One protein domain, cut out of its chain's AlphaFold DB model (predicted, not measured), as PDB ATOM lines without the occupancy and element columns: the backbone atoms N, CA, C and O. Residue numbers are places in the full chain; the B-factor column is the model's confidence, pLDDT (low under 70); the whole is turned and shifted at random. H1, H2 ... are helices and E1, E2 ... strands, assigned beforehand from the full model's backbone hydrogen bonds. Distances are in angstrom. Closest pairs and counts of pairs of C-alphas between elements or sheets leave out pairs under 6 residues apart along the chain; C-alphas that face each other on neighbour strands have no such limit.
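This is residues 12 to 118 of the 150 residues of the protein "Putative autotransporter" of Escherichia coli (UniProt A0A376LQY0). The chain is wound in stacked turns, a short solenoid whose cross-section is a flattened triangle with one sheet along each side: E1 E4 E7 E10, E2 E5 E8 E11 and E3 E6 E9. Each turn adds one strand to each sheet, the last turn ending after its second strand, and the small helix H1 lies outside one corner, in the link from E5 to E6. The printed part has 107 residues with eleven named strands and one named helix, in the order E1 E2 E3 E4 E5 H1 E6 E7 E8 E9 E10 E11, and each sheet is parallel throughout. The class is mostly strand, with under half of the residues in named elements. The whole is compact, with a radius of gyration of the C-alphas of 13.1 A, and elongated, with spans of 41 by 25 by 20 A.

One sheet of four holds E1, residues 18 to 20, E4, residues 43 to 47, E7, residues 78 to 82, and E10, residues 104 to 107. C-alpha 18, where E1 begins, is at (153.478, 120.017, 130.493). E4 is 13.3 A from first to last C-alpha and E7 13.2 A. The other sheet of four holds E2, residues 23 to 26, E5, residues 50 to 53, E8, residues 87 to 90, and E11, residues 110 to 113. These four measure from 9.8 A for E5 to 10.0 A for E8 and E11, and E11 ends at C-alpha 113, at (152.128, 124.141, 153.520). The sheet of three holds E3, residues 32 to 36, 10.0 A, E6, residues 69 to 73, 10.3 A, and E9, residues 96 to 100, 10.8 A. H1, residues 56 to 60, is 6.5 A long and begins at C-alpha 56, at (156.957, 134.385, 151.285).

The sheet E1 E4 E7 E10 runs in that order, with E1 and E10 as edge strands. E1 and E4 are parallel at 1 degree, with N 18 and O 44 2.9 A apart, within hydrogen-bond range. E4 and E7 are parallel at 12 degrees, with N 81 and O 45 at 2.8 A, and E7 and E10 at 5 degrees, with N 82 and O 106 at 2.8 A. The three sheets form a stack of sheets, face to face in turn. This first sheet and E3 E6 E9 face each other 8.9 A centre to centre, their best planes 13 degrees apart; the closest C-alphas of E6 and E7 are those of Gly 73 and Ile 80, 6.8 A. In the sheet of three, E3 and E6 are parallel at 5 degrees, with N 72 and O 34 at 2.8 A, and E6 and E9 at 23 degrees, with N 71 and O 97 at 2.9 A. E3 E6 E9 and E2 E5 E8 E11 also face each other 8.9 A centre to centre, with planes 42 degrees apart; the closest C-alphas of E2 and E3 are those of Val 26 and Gly 33, 5.5 A. Within E2 E5 E8 E11, E2 and E5 are parallel at 9 degrees, with N 26 and O 52 at 2.8 A, E5 and E8 at 12 degrees, with N 53 and O 89 at 2.7 A, and E8 and E11 at 8 degrees, with N 90 and O 112 at 2.8 A. E4 runs on into E5 at 97 degrees, and E10 into E11 at 91 degrees, each across a break of 2 residues. H1 is not on any of the three sheets; its one O i to N i+4 pair is within hydrogen-bond range.

The two C-alphas farthest apart are those of Ser 40 and Leu 60, 41.1 A. The printed part has no cut. No link is long; those from E3 to E4, with 6 residues, and from H1 to E6, with 8, are short, and the others are tight. The mean pLDDT of the printed part is 92.2, and residues 12 to 15 are under 70.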
ATOM      1  N   LEU A  12     147.526 124.878 127.804       54.91
ATOM      2  CA  LEU A  12     147.818 123.767 126.915       54.91
ATOM      3  C   LEU A  12     146.509 123.196 126.357       54.91
ATOM      4  O   LEU A  12     145.641 122.757 127.112       54.91
ATOM      5  N   GLY A  13     146.360 123.234 125.030       62.28
ATOM      6  CA  GLY A  13     145.215 122.673 124.310       62.28
ATOM      7  C   GLY A  13     145.186 121.136 124.299       62.28
ATOM      8  O   GLY A  13     145.645 120.465 125.220       62.28
ATOM      9  N   ARG A  14     144.642 120.546 123.226       65.25
ATOM     10  CA  ARG A  14     144.410 119.092 123.111       65.25
ATOM     11  C   ARG A  14     145.703 118.275 123.256       65.25
ATOM     12  O   ARG A  14     146.606 118.423 122.444       65.25
ATOM     13  N   GLY A  15     145.744 117.376 124.244       60.28
ATOM     14  CA  GLY A  15     146.760 116.320 124.361       60.28
ATOM     15  C   GLY A  15     148.189 116.784 124.666       60.28
ATOM     16  O   GLY A  15     149.109 115.970 124.627       60.28
ATOM     17  N   TYR A  16     148.398 118.066 124.970       73.12
ATOM     18  CA  TYR A  16     149.724 118.575 125.304       73.12
ATOM     19  C   TYR A  16     150.096 118.205 126.736       73.12
ATOM     20  O   TYR A  16     149.346 118.456 127.679       73.12
ATOM     21  N   ASN A  17     151.287 117.638 126.890       84.62
ATOM     22  CA  ASN A  17     151.891 117.417 128.193       84.62
ATOM     23  C   ASN A  17     152.648 118.677 128.617       84.62
ATOM     24  O   ASN A  17     153.273 119.334 127.786       84.62
ATOM     25  N   PHE A  18     152.621 118.987 129.911       89.88
ATOM     26  CA  PHE A  18     153.478 120.017 130.493       89.88
ATOM     27  C   PHE A  18     154.530 119.377 131.379       89.88
ATOM     28  O   PHE A  18     154.252 118.397 132.074       89.88
ATOM     29  N   SER A  19     155.727 119.950 131.410       91.56
ATOM     30  CA  SER A  19     156.763 119.554 132.357       91.56
ATOM     31  C   SER A  19     157.492 120.792 132.855       91.56
ATOM     32  O   SER A  19     158.160 121.471 132.081       91.56
ATOM     33  N   ASN A  20     157.344 121.089 134.144       94.06
ATOM     34  CA  ASN A  20     158.138 122.111 134.809       94.06
ATOM     35  C   ASN A  20     159.452 121.508 135.310       94.06
ATOM     36  O   ASN A  20     159.424 120.516 136.035       94.06
ATOM     37  N   ALA A  21     160.575 122.143 134.989       94.88
ATOM     38  CA  ALA A  21     161.882 121.873 135.595       94.88
ATOM     39  C   ALA A  21     162.507 123.130 136.234       94.88
ATOM     40  O   ALA A  21     163.582 123.052 136.818       94.88
ATOM     41  N   GLY A  22     161.845 124.287 136.113       95.38
ATOM     42  CA  GLY A  22     162.297 125.565 136.657       95.38
ATOM     43  C   GLY A  22     161.459 126.005 137.855       95.38
ATOM     44  O   GLY A  22     160.881 125.183 138.567       95.38
ATOM     45  N   VAL A  23     161.384 127.317 138.067       97.00
ATOM     46  CA  VAL A  23     160.576 127.927 139.131       97.00
ATOM     47  C   VAL A  23     159.337 128.579 138.523       97.00
ATOM     48  O   VAL A  23     159.449 129.384 137.601       97.00
ATOM     49  N   ILE A  24     158.161 128.254 139.059       96.31
ATOM     50  CA  ILE A  24     156.892 128.919 138.747       96.31
ATOM     51  C   ILE A  24     156.423 129.647 140.006       96.31
ATOM     52  O   ILE A  24     156.226 129.010 141.034       96.31
ATOM     53  N   ASN A  25     156.210 130.959 139.915       96.12
ATOM     54  CA  ASN A  25     155.597 131.754 140.981       96.12
ATOM     55  C   ASN A  25     154.157 132.090 140.591       96.12
ATOM     56  O   ASN A  25     153.915 132.614 139.503       96.12
ATOM     57  N   VAL A  26     153.216 131.782 141.475       96.19
ATOM     58  CA  VAL A  26     151.779 131.970 141.272       96.19
ATOM     59  C   VAL A  26     151.304 133.020 142.264       96.19
ATOM     60  O   VAL A  26     151.505 132.851 143.458       96.19
ATOM     61  N   GLN A  27     150.696 134.104 141.790       94.06
ATOM     62  CA  GLN A  27     150.128 135.159 142.636       94.06
ATOM     63  C   GLN A  27     148.852 135.718 141.998       94.06
ATOM     64  O   GLN A  27     148.719 135.712 140.770       94.06
ATOM     65  N   GLY A  28     147.952 136.230 142.837       96.19
ATOM     66  CA  GLY A  28     146.653 136.777 142.458       96.19
ATOM     67  C   GLY A  28     145.506 135.796 142.701       96.19
ATOM     68  O   GLY A  28     145.688 134.579 142.653       96.19
ATOM     69  N   ASP A  29     144.314 136.338 142.939       97.19
ATOM     70  CA  ASP A  29     143.151 135.537 143.314       97.19
ATOM     71  C   ASP A  29     142.808 134.485 142.261       97.19
ATOM     72  O   ASP A  29     142.712 134.767 141.061       97.19
ATOM     73  N   ASN A  30     142.573 133.261 142.729       96.75
ATOM     74  CA  ASN A  30     142.253 132.095 141.911       96.75
ATOM     75  C   ASN A  30     143.323 131.754 140.852       96.75
ATOM     76  O   ASN A  30     143.032 131.040 139.883       96.75
ATOM     77  N   ALA A  31     144.556 132.258 141.004       97.12
ATOM     78  CA  ALA A  31     145.646 131.969 140.084       97.12
ATOM     79  C   ALA A  31     146.024 130.474 140.116       97.12
ATOM     80  O   ALA A  31     146.016 129.827 141.160       97.12
ATOM     81  N   VAL A  32     146.381 129.905 138.965       96.69
ATOM     82  CA  VAL A  32     146.802 128.502 138.824       96.69
ATOM     83  C   VAL A  32     148.153 128.449 138.123       96.69
ATOM     84  O   VAL A  32     148.291 128.952 137.011       96.69
ATOM     85  N   GLY A  33     149.142 127.805 138.740       95.62
ATOM     86  CA  GLY A  33     150.477 127.692 138.147       95.62
ATOM     87  C   GLY A  33     150.469 126.886 136.851       95.62
ATOM     88  O   GLY A  33     150.928 127.351 135.811       95.62
ATOM     89  N   ILE A  34     149.906 125.679 136.902       94.62
ATOM     90  CA  ILE A  34     149.767 124.789 135.744       94.62
ATOM     91  C   ILE A  34     148.309 124.348 135.634       94.62
ATOM     92  O   ILE A  34     147.786 123.708 136.543       94.62
ATOM     93  N   SER A  35     147.659 124.629 134.504       92.38
ATOM     94  CA  SER A  35     146.271 124.227 134.250       92.38
ATOM     95  C   SER A  35     146.177 123.327 133.017       92.38
ATOM     96  O   SER A  35     146.407 123.764 131.890       92.38
ATOM     97  N   GLY A  36     145.832 122.055 133.223       87.75
ATOM     98  CA  GLY A  36     145.493 121.144 132.131       87.75
ATOM     99  C   GLY A  36     144.076 121.409 131.629       87.75
ATOM    100  O   GLY A  36     143.149 121.509 132.433       87.75
ATOM    101  N   GLY A  37     143.891 121.505 130.312       84.81
ATOM    102  CA  GLY A  37     142.575 121.742 129.712       84.81
ATOM    103  C   GLY A  37     141.554 120.621 129.966       84.81
ATOM    104  O   GLY A  37     141.908 119.487 130.291       84.81
ATOM    105  N   ILE A  38     140.267 120.934 129.778       87.31
ATOM    106  CA  ILE A  38     139.186 119.936 129.773       87.31
ATOM    107  C   ILE A  38     139.271 119.159 128.459       87.31
ATOM    108  O   ILE A  38     139.076 119.716 127.378       87.31
ATOM    109  N   THR A  39     139.592 117.870 128.536       81.25
ATOM    110  CA  THR A  39     139.782 117.040 127.347       81.25
ATOM    111  C   THR A  39     139.551 115.555 127.628       81.25
ATOM    112  O   THR A  39     139.690 115.103 128.764       81.25
ATOM    113  N   SER A  40     139.190 114.806 126.583       80.75
ATOM    114  CA  SER A  40     139.132 113.339 126.576       80.75
ATOM    115  C   SER A  40     140.475 112.685 126.227       80.75
ATOM    116  O   SER A  40     140.585 111.465 126.267       80.75
ATOM    117  N   TYR A  41     141.493 113.468 125.857       83.62
ATOM    118  CA  TYR A  41     142.835 112.947 125.601       83.62
ATOM    119  C   TYR A  41     143.610 112.749 126.907       83.62
ATOM    120  O   TYR A  41     143.385 113.436 127.904       83.62
ATOM    121  N   THR A  42     144.581 111.835 126.883       87.56
ATOM    122  CA  THR A  42     145.526 111.693 127.994       87.56
ATOM    123  C   THR A  42     146.438 112.915 128.050       87.56
ATOM    124  O   THR A  42     147.093 113.250 127.068       87.56
ATOM    125  N   VAL A  43     146.494 113.555 129.217       90.00
ATOM    126  CA  VAL A  43     147.358 114.711 129.494       90.00
ATOM    127  C   VAL A  43     148.225 114.390 130.700       90.00
ATOM    128  O   VAL A  43     147.721 113.909 131.711       90.00
ATOM    129  N   LYS A  44     149.521 114.681 130.627       91.12
ATOM    130  CA  LYS A  44     150.448 114.589 131.758       91.12
ATOM    131  C   LYS A  44     150.917 115.982 132.149       91.12
ATOM    132  O   LYS A  44     151.474 116.704 131.326       91.12
ATOM    133  N   LEU A  45     150.703 116.339 133.408       93.50
ATOM    134  CA  LEU A  45     151.227 117.555 134.019       93.50
ATOM    135  C   LEU A  45     152.315 117.137 135.000       93.50
ATOM    136  O   LEU A  45     152.017 116.500 136.009       93.50
ATOM    137  N   VAL A  46     153.570 117.430 134.677       95.19
ATOM    138  CA  VAL A  46     154.728 116.981 135.454       95.19
ATOM    139  C   VAL A  46     155.398 118.173 136.124       95.19
ATOM    140  O   VAL A  46     155.630 119.196 135.481       95.19
ATOM    141  N   ASN A  47     155.737 118.029 137.402       97.12
ATOM    142  CA  ASN A  47     156.603 118.960 138.112       97.12
ATOM    143  C   ASN A  47     157.872 118.251 138.596       97.12
ATOM    144  O   ASN A  47     157.813 117.315 139.390       97.12
ATOM    145  N   SER A  48     159.013 118.721 138.112       96.00
ATOM    146  CA  SER A  48     160.363 118.345 138.541       96.00
ATOM    147  C   SER A  48     161.184 119.544 139.011       96.00
ATOM    148  O   SER A  48     162.340 119.362 139.380       96.00
ATOM    149  N   GLY A  49     160.589 120.741 138.993       96.69
ATOM    150  CA  GLY A  49     161.143 121.971 139.543       96.69
ATOM    151  C   GLY A  49     160.354 122.451 140.762       96.69
ATOM    152  O   GLY A  49     159.744 121.662 141.483       96.69
ATOM    153  N   THR A  50     160.342 123.762 140.989       97.81
ATOM    154  CA  THR A  50     159.636 124.394 142.113       97.81
ATOM    155  C   THR A  50     158.386 125.128 141.637       97.81
ATOM    156  O   THR A  50     158.427 125.860 140.648       97.81
ATOM    157  N   ILE A  51     157.283 124.972 142.363       98.25
ATOM    158  CA  ILE A  51     156.081 125.795 142.217       98.25
ATOM    159  C   ILE A  51     155.829 126.498 143.547       98.25
ATOM    160  O   ILE A  51     155.621 125.841 144.561       98.25
ATOM    161  N   ASN A  52     155.822 127.825 143.535       98.06
ATOM    162  CA  ASN A  52     155.450 128.653 144.672       98.06
ATOM    163  C   ASN A  52     154.022 129.169 144.452       98.06
ATOM    164  O   ASN A  52     153.771 129.972 143.552       98.06
ATOM    165  N   VAL A  53     153.082 128.650 145.237       98.00
ATOM    166  CA  VAL A  53     151.676 129.052 145.293       98.00
ATOM    167  C   VAL A  53     151.564 130.187 146.307       98.00
ATOM    168  O   VAL A  53     151.491 129.958 147.513       98.00
ATOM    169  N   GLY A  54     151.637 131.417 145.815       97.31
ATOM    170  CA  GLY A  54     152.055 132.575 146.596       97.31
ATOM    171  C   GLY A  54     153.579 132.656 146.720       97.31
ATOM    172  O   GLY A  54     154.317 131.799 146.235       97.31
ATOM    173  N   THR A  55     154.063 133.696 147.388       94.25
ATOM    174  CA  THR A  55     155.468 133.866 147.783       94.25
ATOM    175  C   THR A  55     155.551 134.220 149.265       94.25
ATOM    176  O   THR A  55     154.587 134.750 149.815       94.25
ATOM    177  N   GLU A  56     156.698 133.966 149.897       94.00
ATOM    178  CA  GLU A  56     156.957 134.385 151.285       94.00
ATOM    179  C   GLU A  56     156.788 135.903 151.442       94.00
ATOM    180  O   GLU A  56     156.016 136.364 152.276       94.00
ATOM    181  N   GLN A  57     157.409 136.692 150.555       93.06
ATOM    182  CA  GLN A  57     157.253 138.149 150.562       93.06
ATOM    183  C   GLN A  57     155.790 138.568 150.362       93.06
ATOM    184  O   GLN A  57     155.293 139.444 151.060       93.06
ATOM    185  N   GLY A  58     155.061 137.910 149.458       94.00
ATOM    186  CA  GLY A  58     153.648 138.206 149.242       94.00
ATOM    187  C   GLY A  58     152.736 137.794 150.399       94.00
ATOM    188  O   GLY A  58     151.623 138.305 150.485       94.00
ATOM    189  N   GLN A  59     153.183 136.906 151.291       91.69
ATOM    190  CA  GLN A  59     152.488 136.597 152.541       91.69
ATOM    191  C   GLN A  59     152.712 137.726 153.550       91.69
ATOM    192  O   GLN A  59     151.745 138.247 154.096       91.69
ATOM    193  N   LEU A  60     153.966 138.166 153.715       92.75
ATOM    194  CA  LEU A  60     154.322 139.298 154.578       92.75
ATOM    195  C   LEU A  60     153.610 140.592 154.160       92.75
ATOM    196  O   LEU A  60     153.122 141.334 155.007       92.75
ATOM    197  N   ASP A  61     153.519 140.832 152.853       95.12
ATOM    198  CA  ASP A  61     152.907 142.037 152.292       95.12
ATOM    199  C   ASP A  61     151.381 141.921 152.125       95.12
ATOM    200  O   ASP A  61     150.731 142.895 151.747       95.12
ATOM    201  N   GLY A  62     150.795 140.737 152.340       93.50
ATOM    202  CA  GLY A  62     149.367 140.488 152.106       93.50
ATOM    203  C   GLY A  62     148.938 140.597 150.632       93.50
ATOM    204  O   GLY A  62     147.805 140.968 150.342       93.50
ATOM    205  N   THR A  63     149.834 140.303 149.683       95.50
ATOM    206  CA  THR A  63     149.622 140.489 148.229       95.50
ATOM    207  C   THR A  63     149.457 139.191 147.438       95.50
ATOM    208  O   THR A  63     149.233 139.232 146.227       95.50
ATOM    209  N   ASN A  64     149.560 138.028 148.085       94.94
ATOM    210  CA  ASN A  64     149.454 136.738 147.396       94.94
ATOM    211  C   ASN A  64     148.090 136.499 146.729       94.94
ATOM    212  O   ASN A  64     148.051 135.837 145.688       94.94
ATOM    213  N   GLY A  65     147.013 137.057 147.286       96.31
ATOM    214  CA  GLY A  65     145.637 136.685 146.952       96.31
ATOM    215  C   GLY A  65     145.224 135.351 147.582       96.31
ATOM    216  O   GLY A  65     146.004 134.731 148.309       96.31
ATOM    217  N   GLU A  66     144.005 134.906 147.280       97.00
ATOM    218  CA  GLU A  66     143.416 133.664 147.806       97.00
ATOM    219  C   GLU A  66     142.883 132.734 146.705       97.00
ATOM    220  O   GLU A  66     142.622 133.141 145.568       97.00
ATOM    221  N   GLY A  67     142.699 131.453 147.029       97.44
ATOM    222  CA  GLY A  67     142.147 130.470 146.094       97.44
ATOM    223  C   GLY A  67     143.149 129.962 145.055       97.44
ATOM    224  O   GLY A  67     142.745 129.428 144.017       97.44
ATOM    225  N   LEU A  68     144.450 130.146 145.287       98.38
ATOM    226  CA  LEU A  68     145.485 129.771 144.330       98.38
ATOM    227  C   LEU A  68     145.639 128.248 144.260       98.38
ATOM    228  O   LEU A  68     145.432 127.533 145.240       98.38
ATOM    229  N   ILE A  69     146.045 127.729 143.099       98.19
ATOM    230  CA  ILE A  69     146.314 126.298 142.903       98.19
ATOM    231  C   ILE A  69     147.667 126.097 142.210       98.19
ATOM    232  O   ILE A  69     147.925 126.663 141.152       98.19
ATOM    233  N   GLY A  70     148.529 125.231 142.740       97.56
ATOM    234  CA  GLY A  70     149.797 124.886 142.084       97.56
ATOM    235  C   GLY A  70     149.582 124.205 140.731       97.56
ATOM    236  O   GLY A  70     149.953 124.742 139.685       97.56
ATOM    237  N   ILE A  71     148.942 123.033 140.741       96.62
ATOM    238  CA  ILE A  71     148.632 122.261 139.528       96.62
ATOM    239  C   ILE A  71     147.162 121.843 139.517       96.62
ATOM    240  O   ILE A  71     146.701 121.109 140.390       96.62
ATOM    241  N   LYS A  72     146.427 122.247 138.481       94.88
ATOM    242  CA  LYS A  72     145.020 121.900 138.276       94.88
ATOM    243  C   LYS A  72     144.842 121.034 137.033       94.88
ATOM    244  O   LYS A  72     145.098 121.474 135.915       94.88
ATOM    245  N   GLY A  73     144.369 119.804 137.211       92.75
ATOM    246  CA  GLY A  73     144.039 118.896 136.110       92.75
ATOM    247  C   GLY A  73     142.535 118.863 135.874       92.75
ATOM    248  O   GLY A  73     141.815 118.344 136.717       92.75
ATOM    249  N   ASN A  74     142.042 119.401 134.754       89.81
ATOM    250  CA  ASN A  74     140.595 119.499 134.500       89.81
ATOM    251  C   ASN A  74     140.027 118.373 133.606       89.81
ATOM    252  O   ASN A  74     138.821 118.336 133.367       89.81
ATOM    253  N   GLY A  75     140.868 117.475 133.082       87.44
ATOM    254  CA  GLY A  75     140.454 116.355 132.233       87.44
ATOM    255  C   GLY A  75     140.394 115.027 132.990       87.44
ATOM    256  O   GLY A  75     141.310 114.681 133.734       87.44
ATOM    257  N   LYS A  76     139.362 114.216 132.723       87.81
ATOM    258  CA  LYS A  76     139.166 112.903 133.374       87.81
ATOM    259  C   LYS A  76     140.297 111.900 133.109       87.81
ATOM    260  O   LYS A  76     140.457 110.971 133.893       87.81
ATOM    261  N   ASP A  77     141.070 112.100 132.038       89.06
ATOM    262  CA  ASP A  77     142.267 111.321 131.691       89.06
ATOM    263  C   ASP A  77     143.588 112.076 131.930       89.06
ATOM    264  O   ASP A  77     144.666 111.608 131.550       89.06
ATOM    265  N   THR A  78     143.538 113.226 132.605       89.62
ATOM    266  CA  THR A  78     144.734 113.943 133.052       89.62
ATOM    267  C   THR A  78     145.421 113.171 134.179       89.62
ATOM    268  O   THR A  78     144.774 112.587 135.039       89.62
ATOM    269  N   THR A  79     146.751 113.150 134.194       91.25
ATOM    270  CA  THR A  79     147.563 112.683 135.322       91.25
ATOM    271  C   THR A  79     148.486 113.808 135.755       91.25
ATOM    272  O   THR A  79     149.232 114.350 134.939       91.25
ATOM    273  N   ILE A  80     148.445 114.145 137.040       93.25
ATOM    274  CA  ILE A  80     149.400 115.059 137.664       93.25
ATOM    275  C   ILE A  80     150.517 114.218 138.284       93.25
ATOM    276  O   ILE A  80     150.229 113.236 138.964       93.25
ATOM    277  N   ASN A  81     151.773 114.588 138.044       92.81
ATOM    278  CA  ASN A  81     152.949 113.933 138.606       92.81
ATOM    279  C   ASN A  81     153.922 114.974 139.175       92.81
ATOM    280  O   ASN A  81     154.702 115.564 138.428       92.81
ATOM    281  N   ASN A  82     153.891 115.187 140.488       93.81
ATOM    282  CA  ASN A  82     154.978 115.862 141.185       93.81
ATOM    283  C   ASN A  82     156.079 114.827 141.437       93.81
ATOM    284  O   ASN A  82     155.917 113.916 142.249       93.81
ATOM    285  N   THR A  83     157.154 114.911 140.664       94.38
ATOM    286  CA  THR A  83     158.259 113.945 140.689       94.38
ATOM    287  C   THR A  83     159.078 114.071 141.970       94.38
ATOM    288  O   THR A  83     158.897 115.021 142.718       94.38
ATOM    289  N   GLN A  84     160.011 113.146 142.207       93.38
ATOM    290  CA  GLN A  84     160.836 113.135 143.420       93.38
ATOM    291  C   GLN A  84     161.643 114.424 143.648       93.38
ATOM    292  O   GLN A  84     161.897 114.786 144.789       93.38
ATOM    293  N   THR A  85     162.018 115.132 142.580       93.19
ATOM    294  CA  THR A  85     162.724 116.421 142.662       93.19
ATOM    295  C   THR A  85     161.782 117.624 142.665       93.19
ATOM    296  O   THR A  85     162.233 118.761 142.759       93.19
ATOM    297  N   GLY A  86     160.480 117.393 142.488       96.06
ATOM    298  CA  GLY A  86     159.480 118.442 142.425       96.06
ATOM    299  C   GLY A  86     159.134 118.967 143.814       96.06
ATOM    300  O   GLY A  86     158.856 118.189 144.726       96.06
ATOM    301  N   VAL A  87     159.101 120.288 143.956       97.31
ATOM    302  CA  VAL A  87     158.724 120.978 145.195       97.31
ATOM    303  C   VAL A  87     157.516 121.864 144.923       97.31
ATOM    304  O   VAL A  87     157.491 122.591 143.926       97.31
ATOM    305  N   ILE A  88     156.514 121.816 145.799       97.81
ATOM    306  CA  ILE A  88     155.380 122.743 145.783       97.81
ATOM    307  C   ILE A  88     155.291 123.431 147.143       97.81
ATOM    308  O   ILE A  88     154.995 122.788 148.144       97.81
ATOM    309  N   ASN A  89     155.514 124.740 147.172       97.56
ATOM    310  CA  ASN A  89     155.382 125.565 148.368       97.56
ATOM    311  C   ASN A  89     154.063 126.333 148.306       97.56
ATOM    312  O   ASN A  89     153.788 126.981 147.299       97.56
ATOM    313  N   VAL A  90     153.256 126.288 149.361       97.50
ATOM    314  CA  VAL A  90     151.971 126.988 149.445       97.50
ATOM    315  C   VAL A  90     152.047 128.045 150.533       97.50
ATOM    316  O   VAL A  90     151.931 127.722 151.709       97.50
ATOM    317  N   TYR A  91     152.267 129.293 150.124       97.44
ATOM    318  CA  TYR A  91     152.360 130.473 150.991       97.44
ATOM    319  C   TYR A  91     151.035 131.229 151.105       97.44
ATOM    320  O   TYR A  91     150.802 131.918 152.089       97.44
ATOM    321  N   ALA A  92     150.187 131.158 150.077       97.69
ATOM    322  CA  ALA A  92     148.910 131.861 150.062       97.69
ATOM    323  C   ALA A  92     147.878 131.172 150.967       97.69
ATOM    324  O   ALA A  92     147.769 129.941 150.972       97.69
ATOM    325  N   ASP A  93     147.092 131.969 151.688       97.31
ATOM    326  CA  ASP A  93     145.952 131.477 152.457       97.31
ATOM    327  C   ASP A  93     144.849 130.953 151.527       97.31
ATOM    328  O   ASP A  93     144.778 131.306 150.343       97.31
ATOM    329  N   ASN A  94     144.011 130.052 152.049       97.56
ATOM    330  CA  ASN A  94     142.892 129.451 151.309       97.56
ATOM    331  C   ASN A  94     143.304 128.923 149.917       97.56
ATOM    332  O   ASN A  94     142.604 129.144 148.930       97.56
ATOM    333  N   SER A  95     144.477 128.290 149.816       98.25
ATOM    334  CA  SER A  95     145.116 127.908 148.546       98.25
ATOM    335  C   SER A  95     145.708 126.499 148.591       98.25
ATOM    336  O   SER A  95     145.903 125.926 149.659       98.25
ATOM    337  N   TRP A  96     145.995 125.896 147.436       98.31
ATOM    338  CA  TRP A  96     146.233 124.451 147.369       98.31
ATOM    339  C   TRP A  96     147.366 124.031 146.445       98.31
ATOM    340  O   TRP A  96     147.625 124.643 145.409       98.31
ATOM    341  N   ALA A  97     148.017 122.914 146.775       97.19
ATOM    342  CA  ALA A  97     149.031 122.331 145.897       97.19
ATOM    343  C   ALA A  97     148.405 121.780 144.603       97.19
ATOM    344  O   ALA A  97     148.910 122.025 143.501       97.19
ATOM    345  N   PHE A  98     147.275 121.077 144.720       97.12
ATOM    346  CA  PHE A  98     146.598 120.435 143.600       97.12
ATOM    347  C   PHE A  98     145.107 120.753 143.524       97.12
ATOM    348  O   PHE A  98     144.450 120.996 144.535       97.12
ATOM    349  N   GLY A  99     144.547 120.664 142.315       94.62
ATOM    350  CA  GLY A  99     143.116 120.820 142.089       94.62
ATOM    351  C   GLY A  99     142.567 120.100 140.857       94.62
ATOM    352  O   GLY A  99     143.308 119.610 139.999       94.62
ATOM    353  N   GLY A 100     141.240 120.123 140.730       91.56
ATOM    354  CA  GLY A 100     140.522 119.760 139.505       91.56
ATOM    355  C   GLY A 100     139.963 118.335 139.468       91.56
ATOM    356  O   GLY A 100     139.901 117.625 140.471       91.56
ATOM    357  N   GLN A 101     139.507 117.935 138.282       89.81
ATOM    358  CA  GLN A 101     138.890 116.638 138.017       89.81
ATOM    359  C   GLN A 101     139.819 115.763 137.179       89.81
ATOM    360  O   GLN A 101     139.672 115.667 135.963       89.81
ATOM    361  N   THR A 102     140.796 115.147 137.842       87.69
ATOM    362  CA  THR A 102     141.893 114.424 137.193       87.69
ATOM    363  C   THR A 102     141.777 112.913 137.404       87.69
ATOM    364  O   THR A 102     141.154 112.443 138.359       87.69
ATOM    365  N   LYS A 103     142.406 112.118 136.534       89.62
ATOM    366  CA  LYS A 103     142.462 110.655 136.679       89.62
ATOM    367  C   LYS A 103     143.227 110.261 137.931       89.62
ATOM    368  O   LYS A 103     142.781 109.416 138.705       89.62
ATOM    369  N   ALA A 104     144.407 110.851 138.091       89.56
ATOM    370  CA  ALA A 104     145.339 110.536 139.155       89.56
ATOM    371  C   ALA A 104     146.202 111.750 139.499       89.56
ATOM    372  O   ALA A 104     146.537 112.570 138.636       89.56
ATOM    373  N   ILE A 105     146.583 111.813 140.770       91.94
ATOM    374  CA  ILE A 105     147.619 112.698 141.285       91.94
ATOM    375  C   ILE A 105     148.668 111.786 141.902       91.94
ATOM    376  O   ILE A 105     148.348 110.964 142.757       91.94
ATOM    377  N   ILE A 106     149.893 111.900 141.411       91.50
ATOM    378  CA  ILE A 106     151.057 111.174 141.893       91.50
ATOM    379  C   ILE A 106     151.988 112.225 142.481       91.50
ATOM    380  O   ILE A 106     152.517 113.067 141.761       91.50
ATOM    381  N   ASN A 107     152.152 112.189 143.794       90.38
ATOM    382  CA  ASN A 107     153.123 113.006 144.510       90.38
ATOM    383  C   ASN A 107     154.256 112.130 145.044       90.38
ATOM    384  O   ASN A 107     154.050 111.380 145.996       90.38
ATOM    385  N   ASN A 108     155.425 112.241 144.427       88.81
ATOM    386  CA  ASN A 108     156.677 111.657 144.901       88.81
ATOM    387  C   ASN A 108     157.654 112.726 145.417       88.81
ATOM    388  O   ASN A 108     158.697 112.363 145.950       88.81
ATOM    389  N   GLY A 109     157.335 114.006 145.215       89.88
ATOM    390  CA  GLY A 109     158.130 115.146 145.654       89.88
ATOM    391  C   GLY A 109     157.621 115.780 146.945       89.88
ATOM    392  O   GLY A 109     156.755 115.237 147.640       89.88
ATOM    393  N   GLU A 110     158.153 116.959 147.240       95.12
ATOM    394  CA  GLU A 110     157.885 117.703 148.467       95.12
ATOM    395  C   GLU A 110     156.702 118.662 148.303       95.12
ATOM    396  O   GLU A 110     156.524 119.291 147.253       95.12
ATOM    397  N   ILE A 111     155.885 118.766 149.352       95.75
ATOM    398  CA  ILE A 111     154.809 119.752 149.460       95.75
ATOM    399  C   ILE A 111     154.936 120.437 150.813       95.75
ATOM    400  O   ILE A 111     154.818 119.783 151.847       95.75
ATOM    401  N   ASN A 112     155.113 121.752 150.782       95.44
ATOM    402  CA  ASN A 112     155.263 122.589 151.961       95.44
ATOM    403  C   ASN A 112     154.040 123.487 152.106       95.44
ATOM    404  O   ASN A 112     153.787 124.338 151.257       95.44
ATOM    405  N   LEU A 113     153.277 123.301 153.182       96.00
ATOM    406  CA  LEU A 113     152.128 124.141 153.520       96.00
ATOM    407  C   LEU A 113     152.589 125.215 154.509       96.00
ATOM    408  O   LEU A 113     152.745 124.949 155.700       96.00
ATOM    409  N   LEU A 114     152.876 126.396 153.969       95.12
ATOM    410  CA  LEU A 114     153.538 127.520 154.639       95.12
ATOM    411  C   LEU A 114     152.588 128.702 154.897       95.12
ATOM    412  O   LEU A 114     152.989 129.676 155.526       95.12
ATOM    413  N   CYS A 115     151.339 128.611 154.435       92.25
ATOM    414  CA  CYS A 115     150.294 129.587 154.713       92.25
ATOM    415  C   CYS A 115     149.964 129.671 156.215       92.25
ATOM    416  O   CYS A 115     150.222 128.741 156.994       92.25
ATOM    417  N   ASP A 116     149.291 130.749 156.607       93.19
ATOM    418  CA  ASP A 116     148.798 130.906 157.970       93.19
ATOM    419  C   ASP A 116     147.500 130.117 158.168       93.19
ATOM    420  O   ASP A 116     147.343 129.384 159.162       93.19
ATOM    421  N   THR A 117     146.585 130.209 157.196       93.88
ATOM    422  CA  THR A 117     145.259 129.590 157.272       93.88
ATOM    423  C   THR A 117     144.754 129.013 155.944       93.88
ATOM    424  O   THR A 117     145.055 129.481 154.851       93.88
ATOM    425  N   GLY A 118     143.950 127.951 156.035       93.06
ATOM    426  CA  GLY A 118     143.125 127.477 154.919       93.06
ATOM    427  C   GLY A 118     143.843 126.820 153.733       93.06
ATOM    428  O   GLY A 118     143.154 126.393 152.807       93.06
TER     429      GLY A 118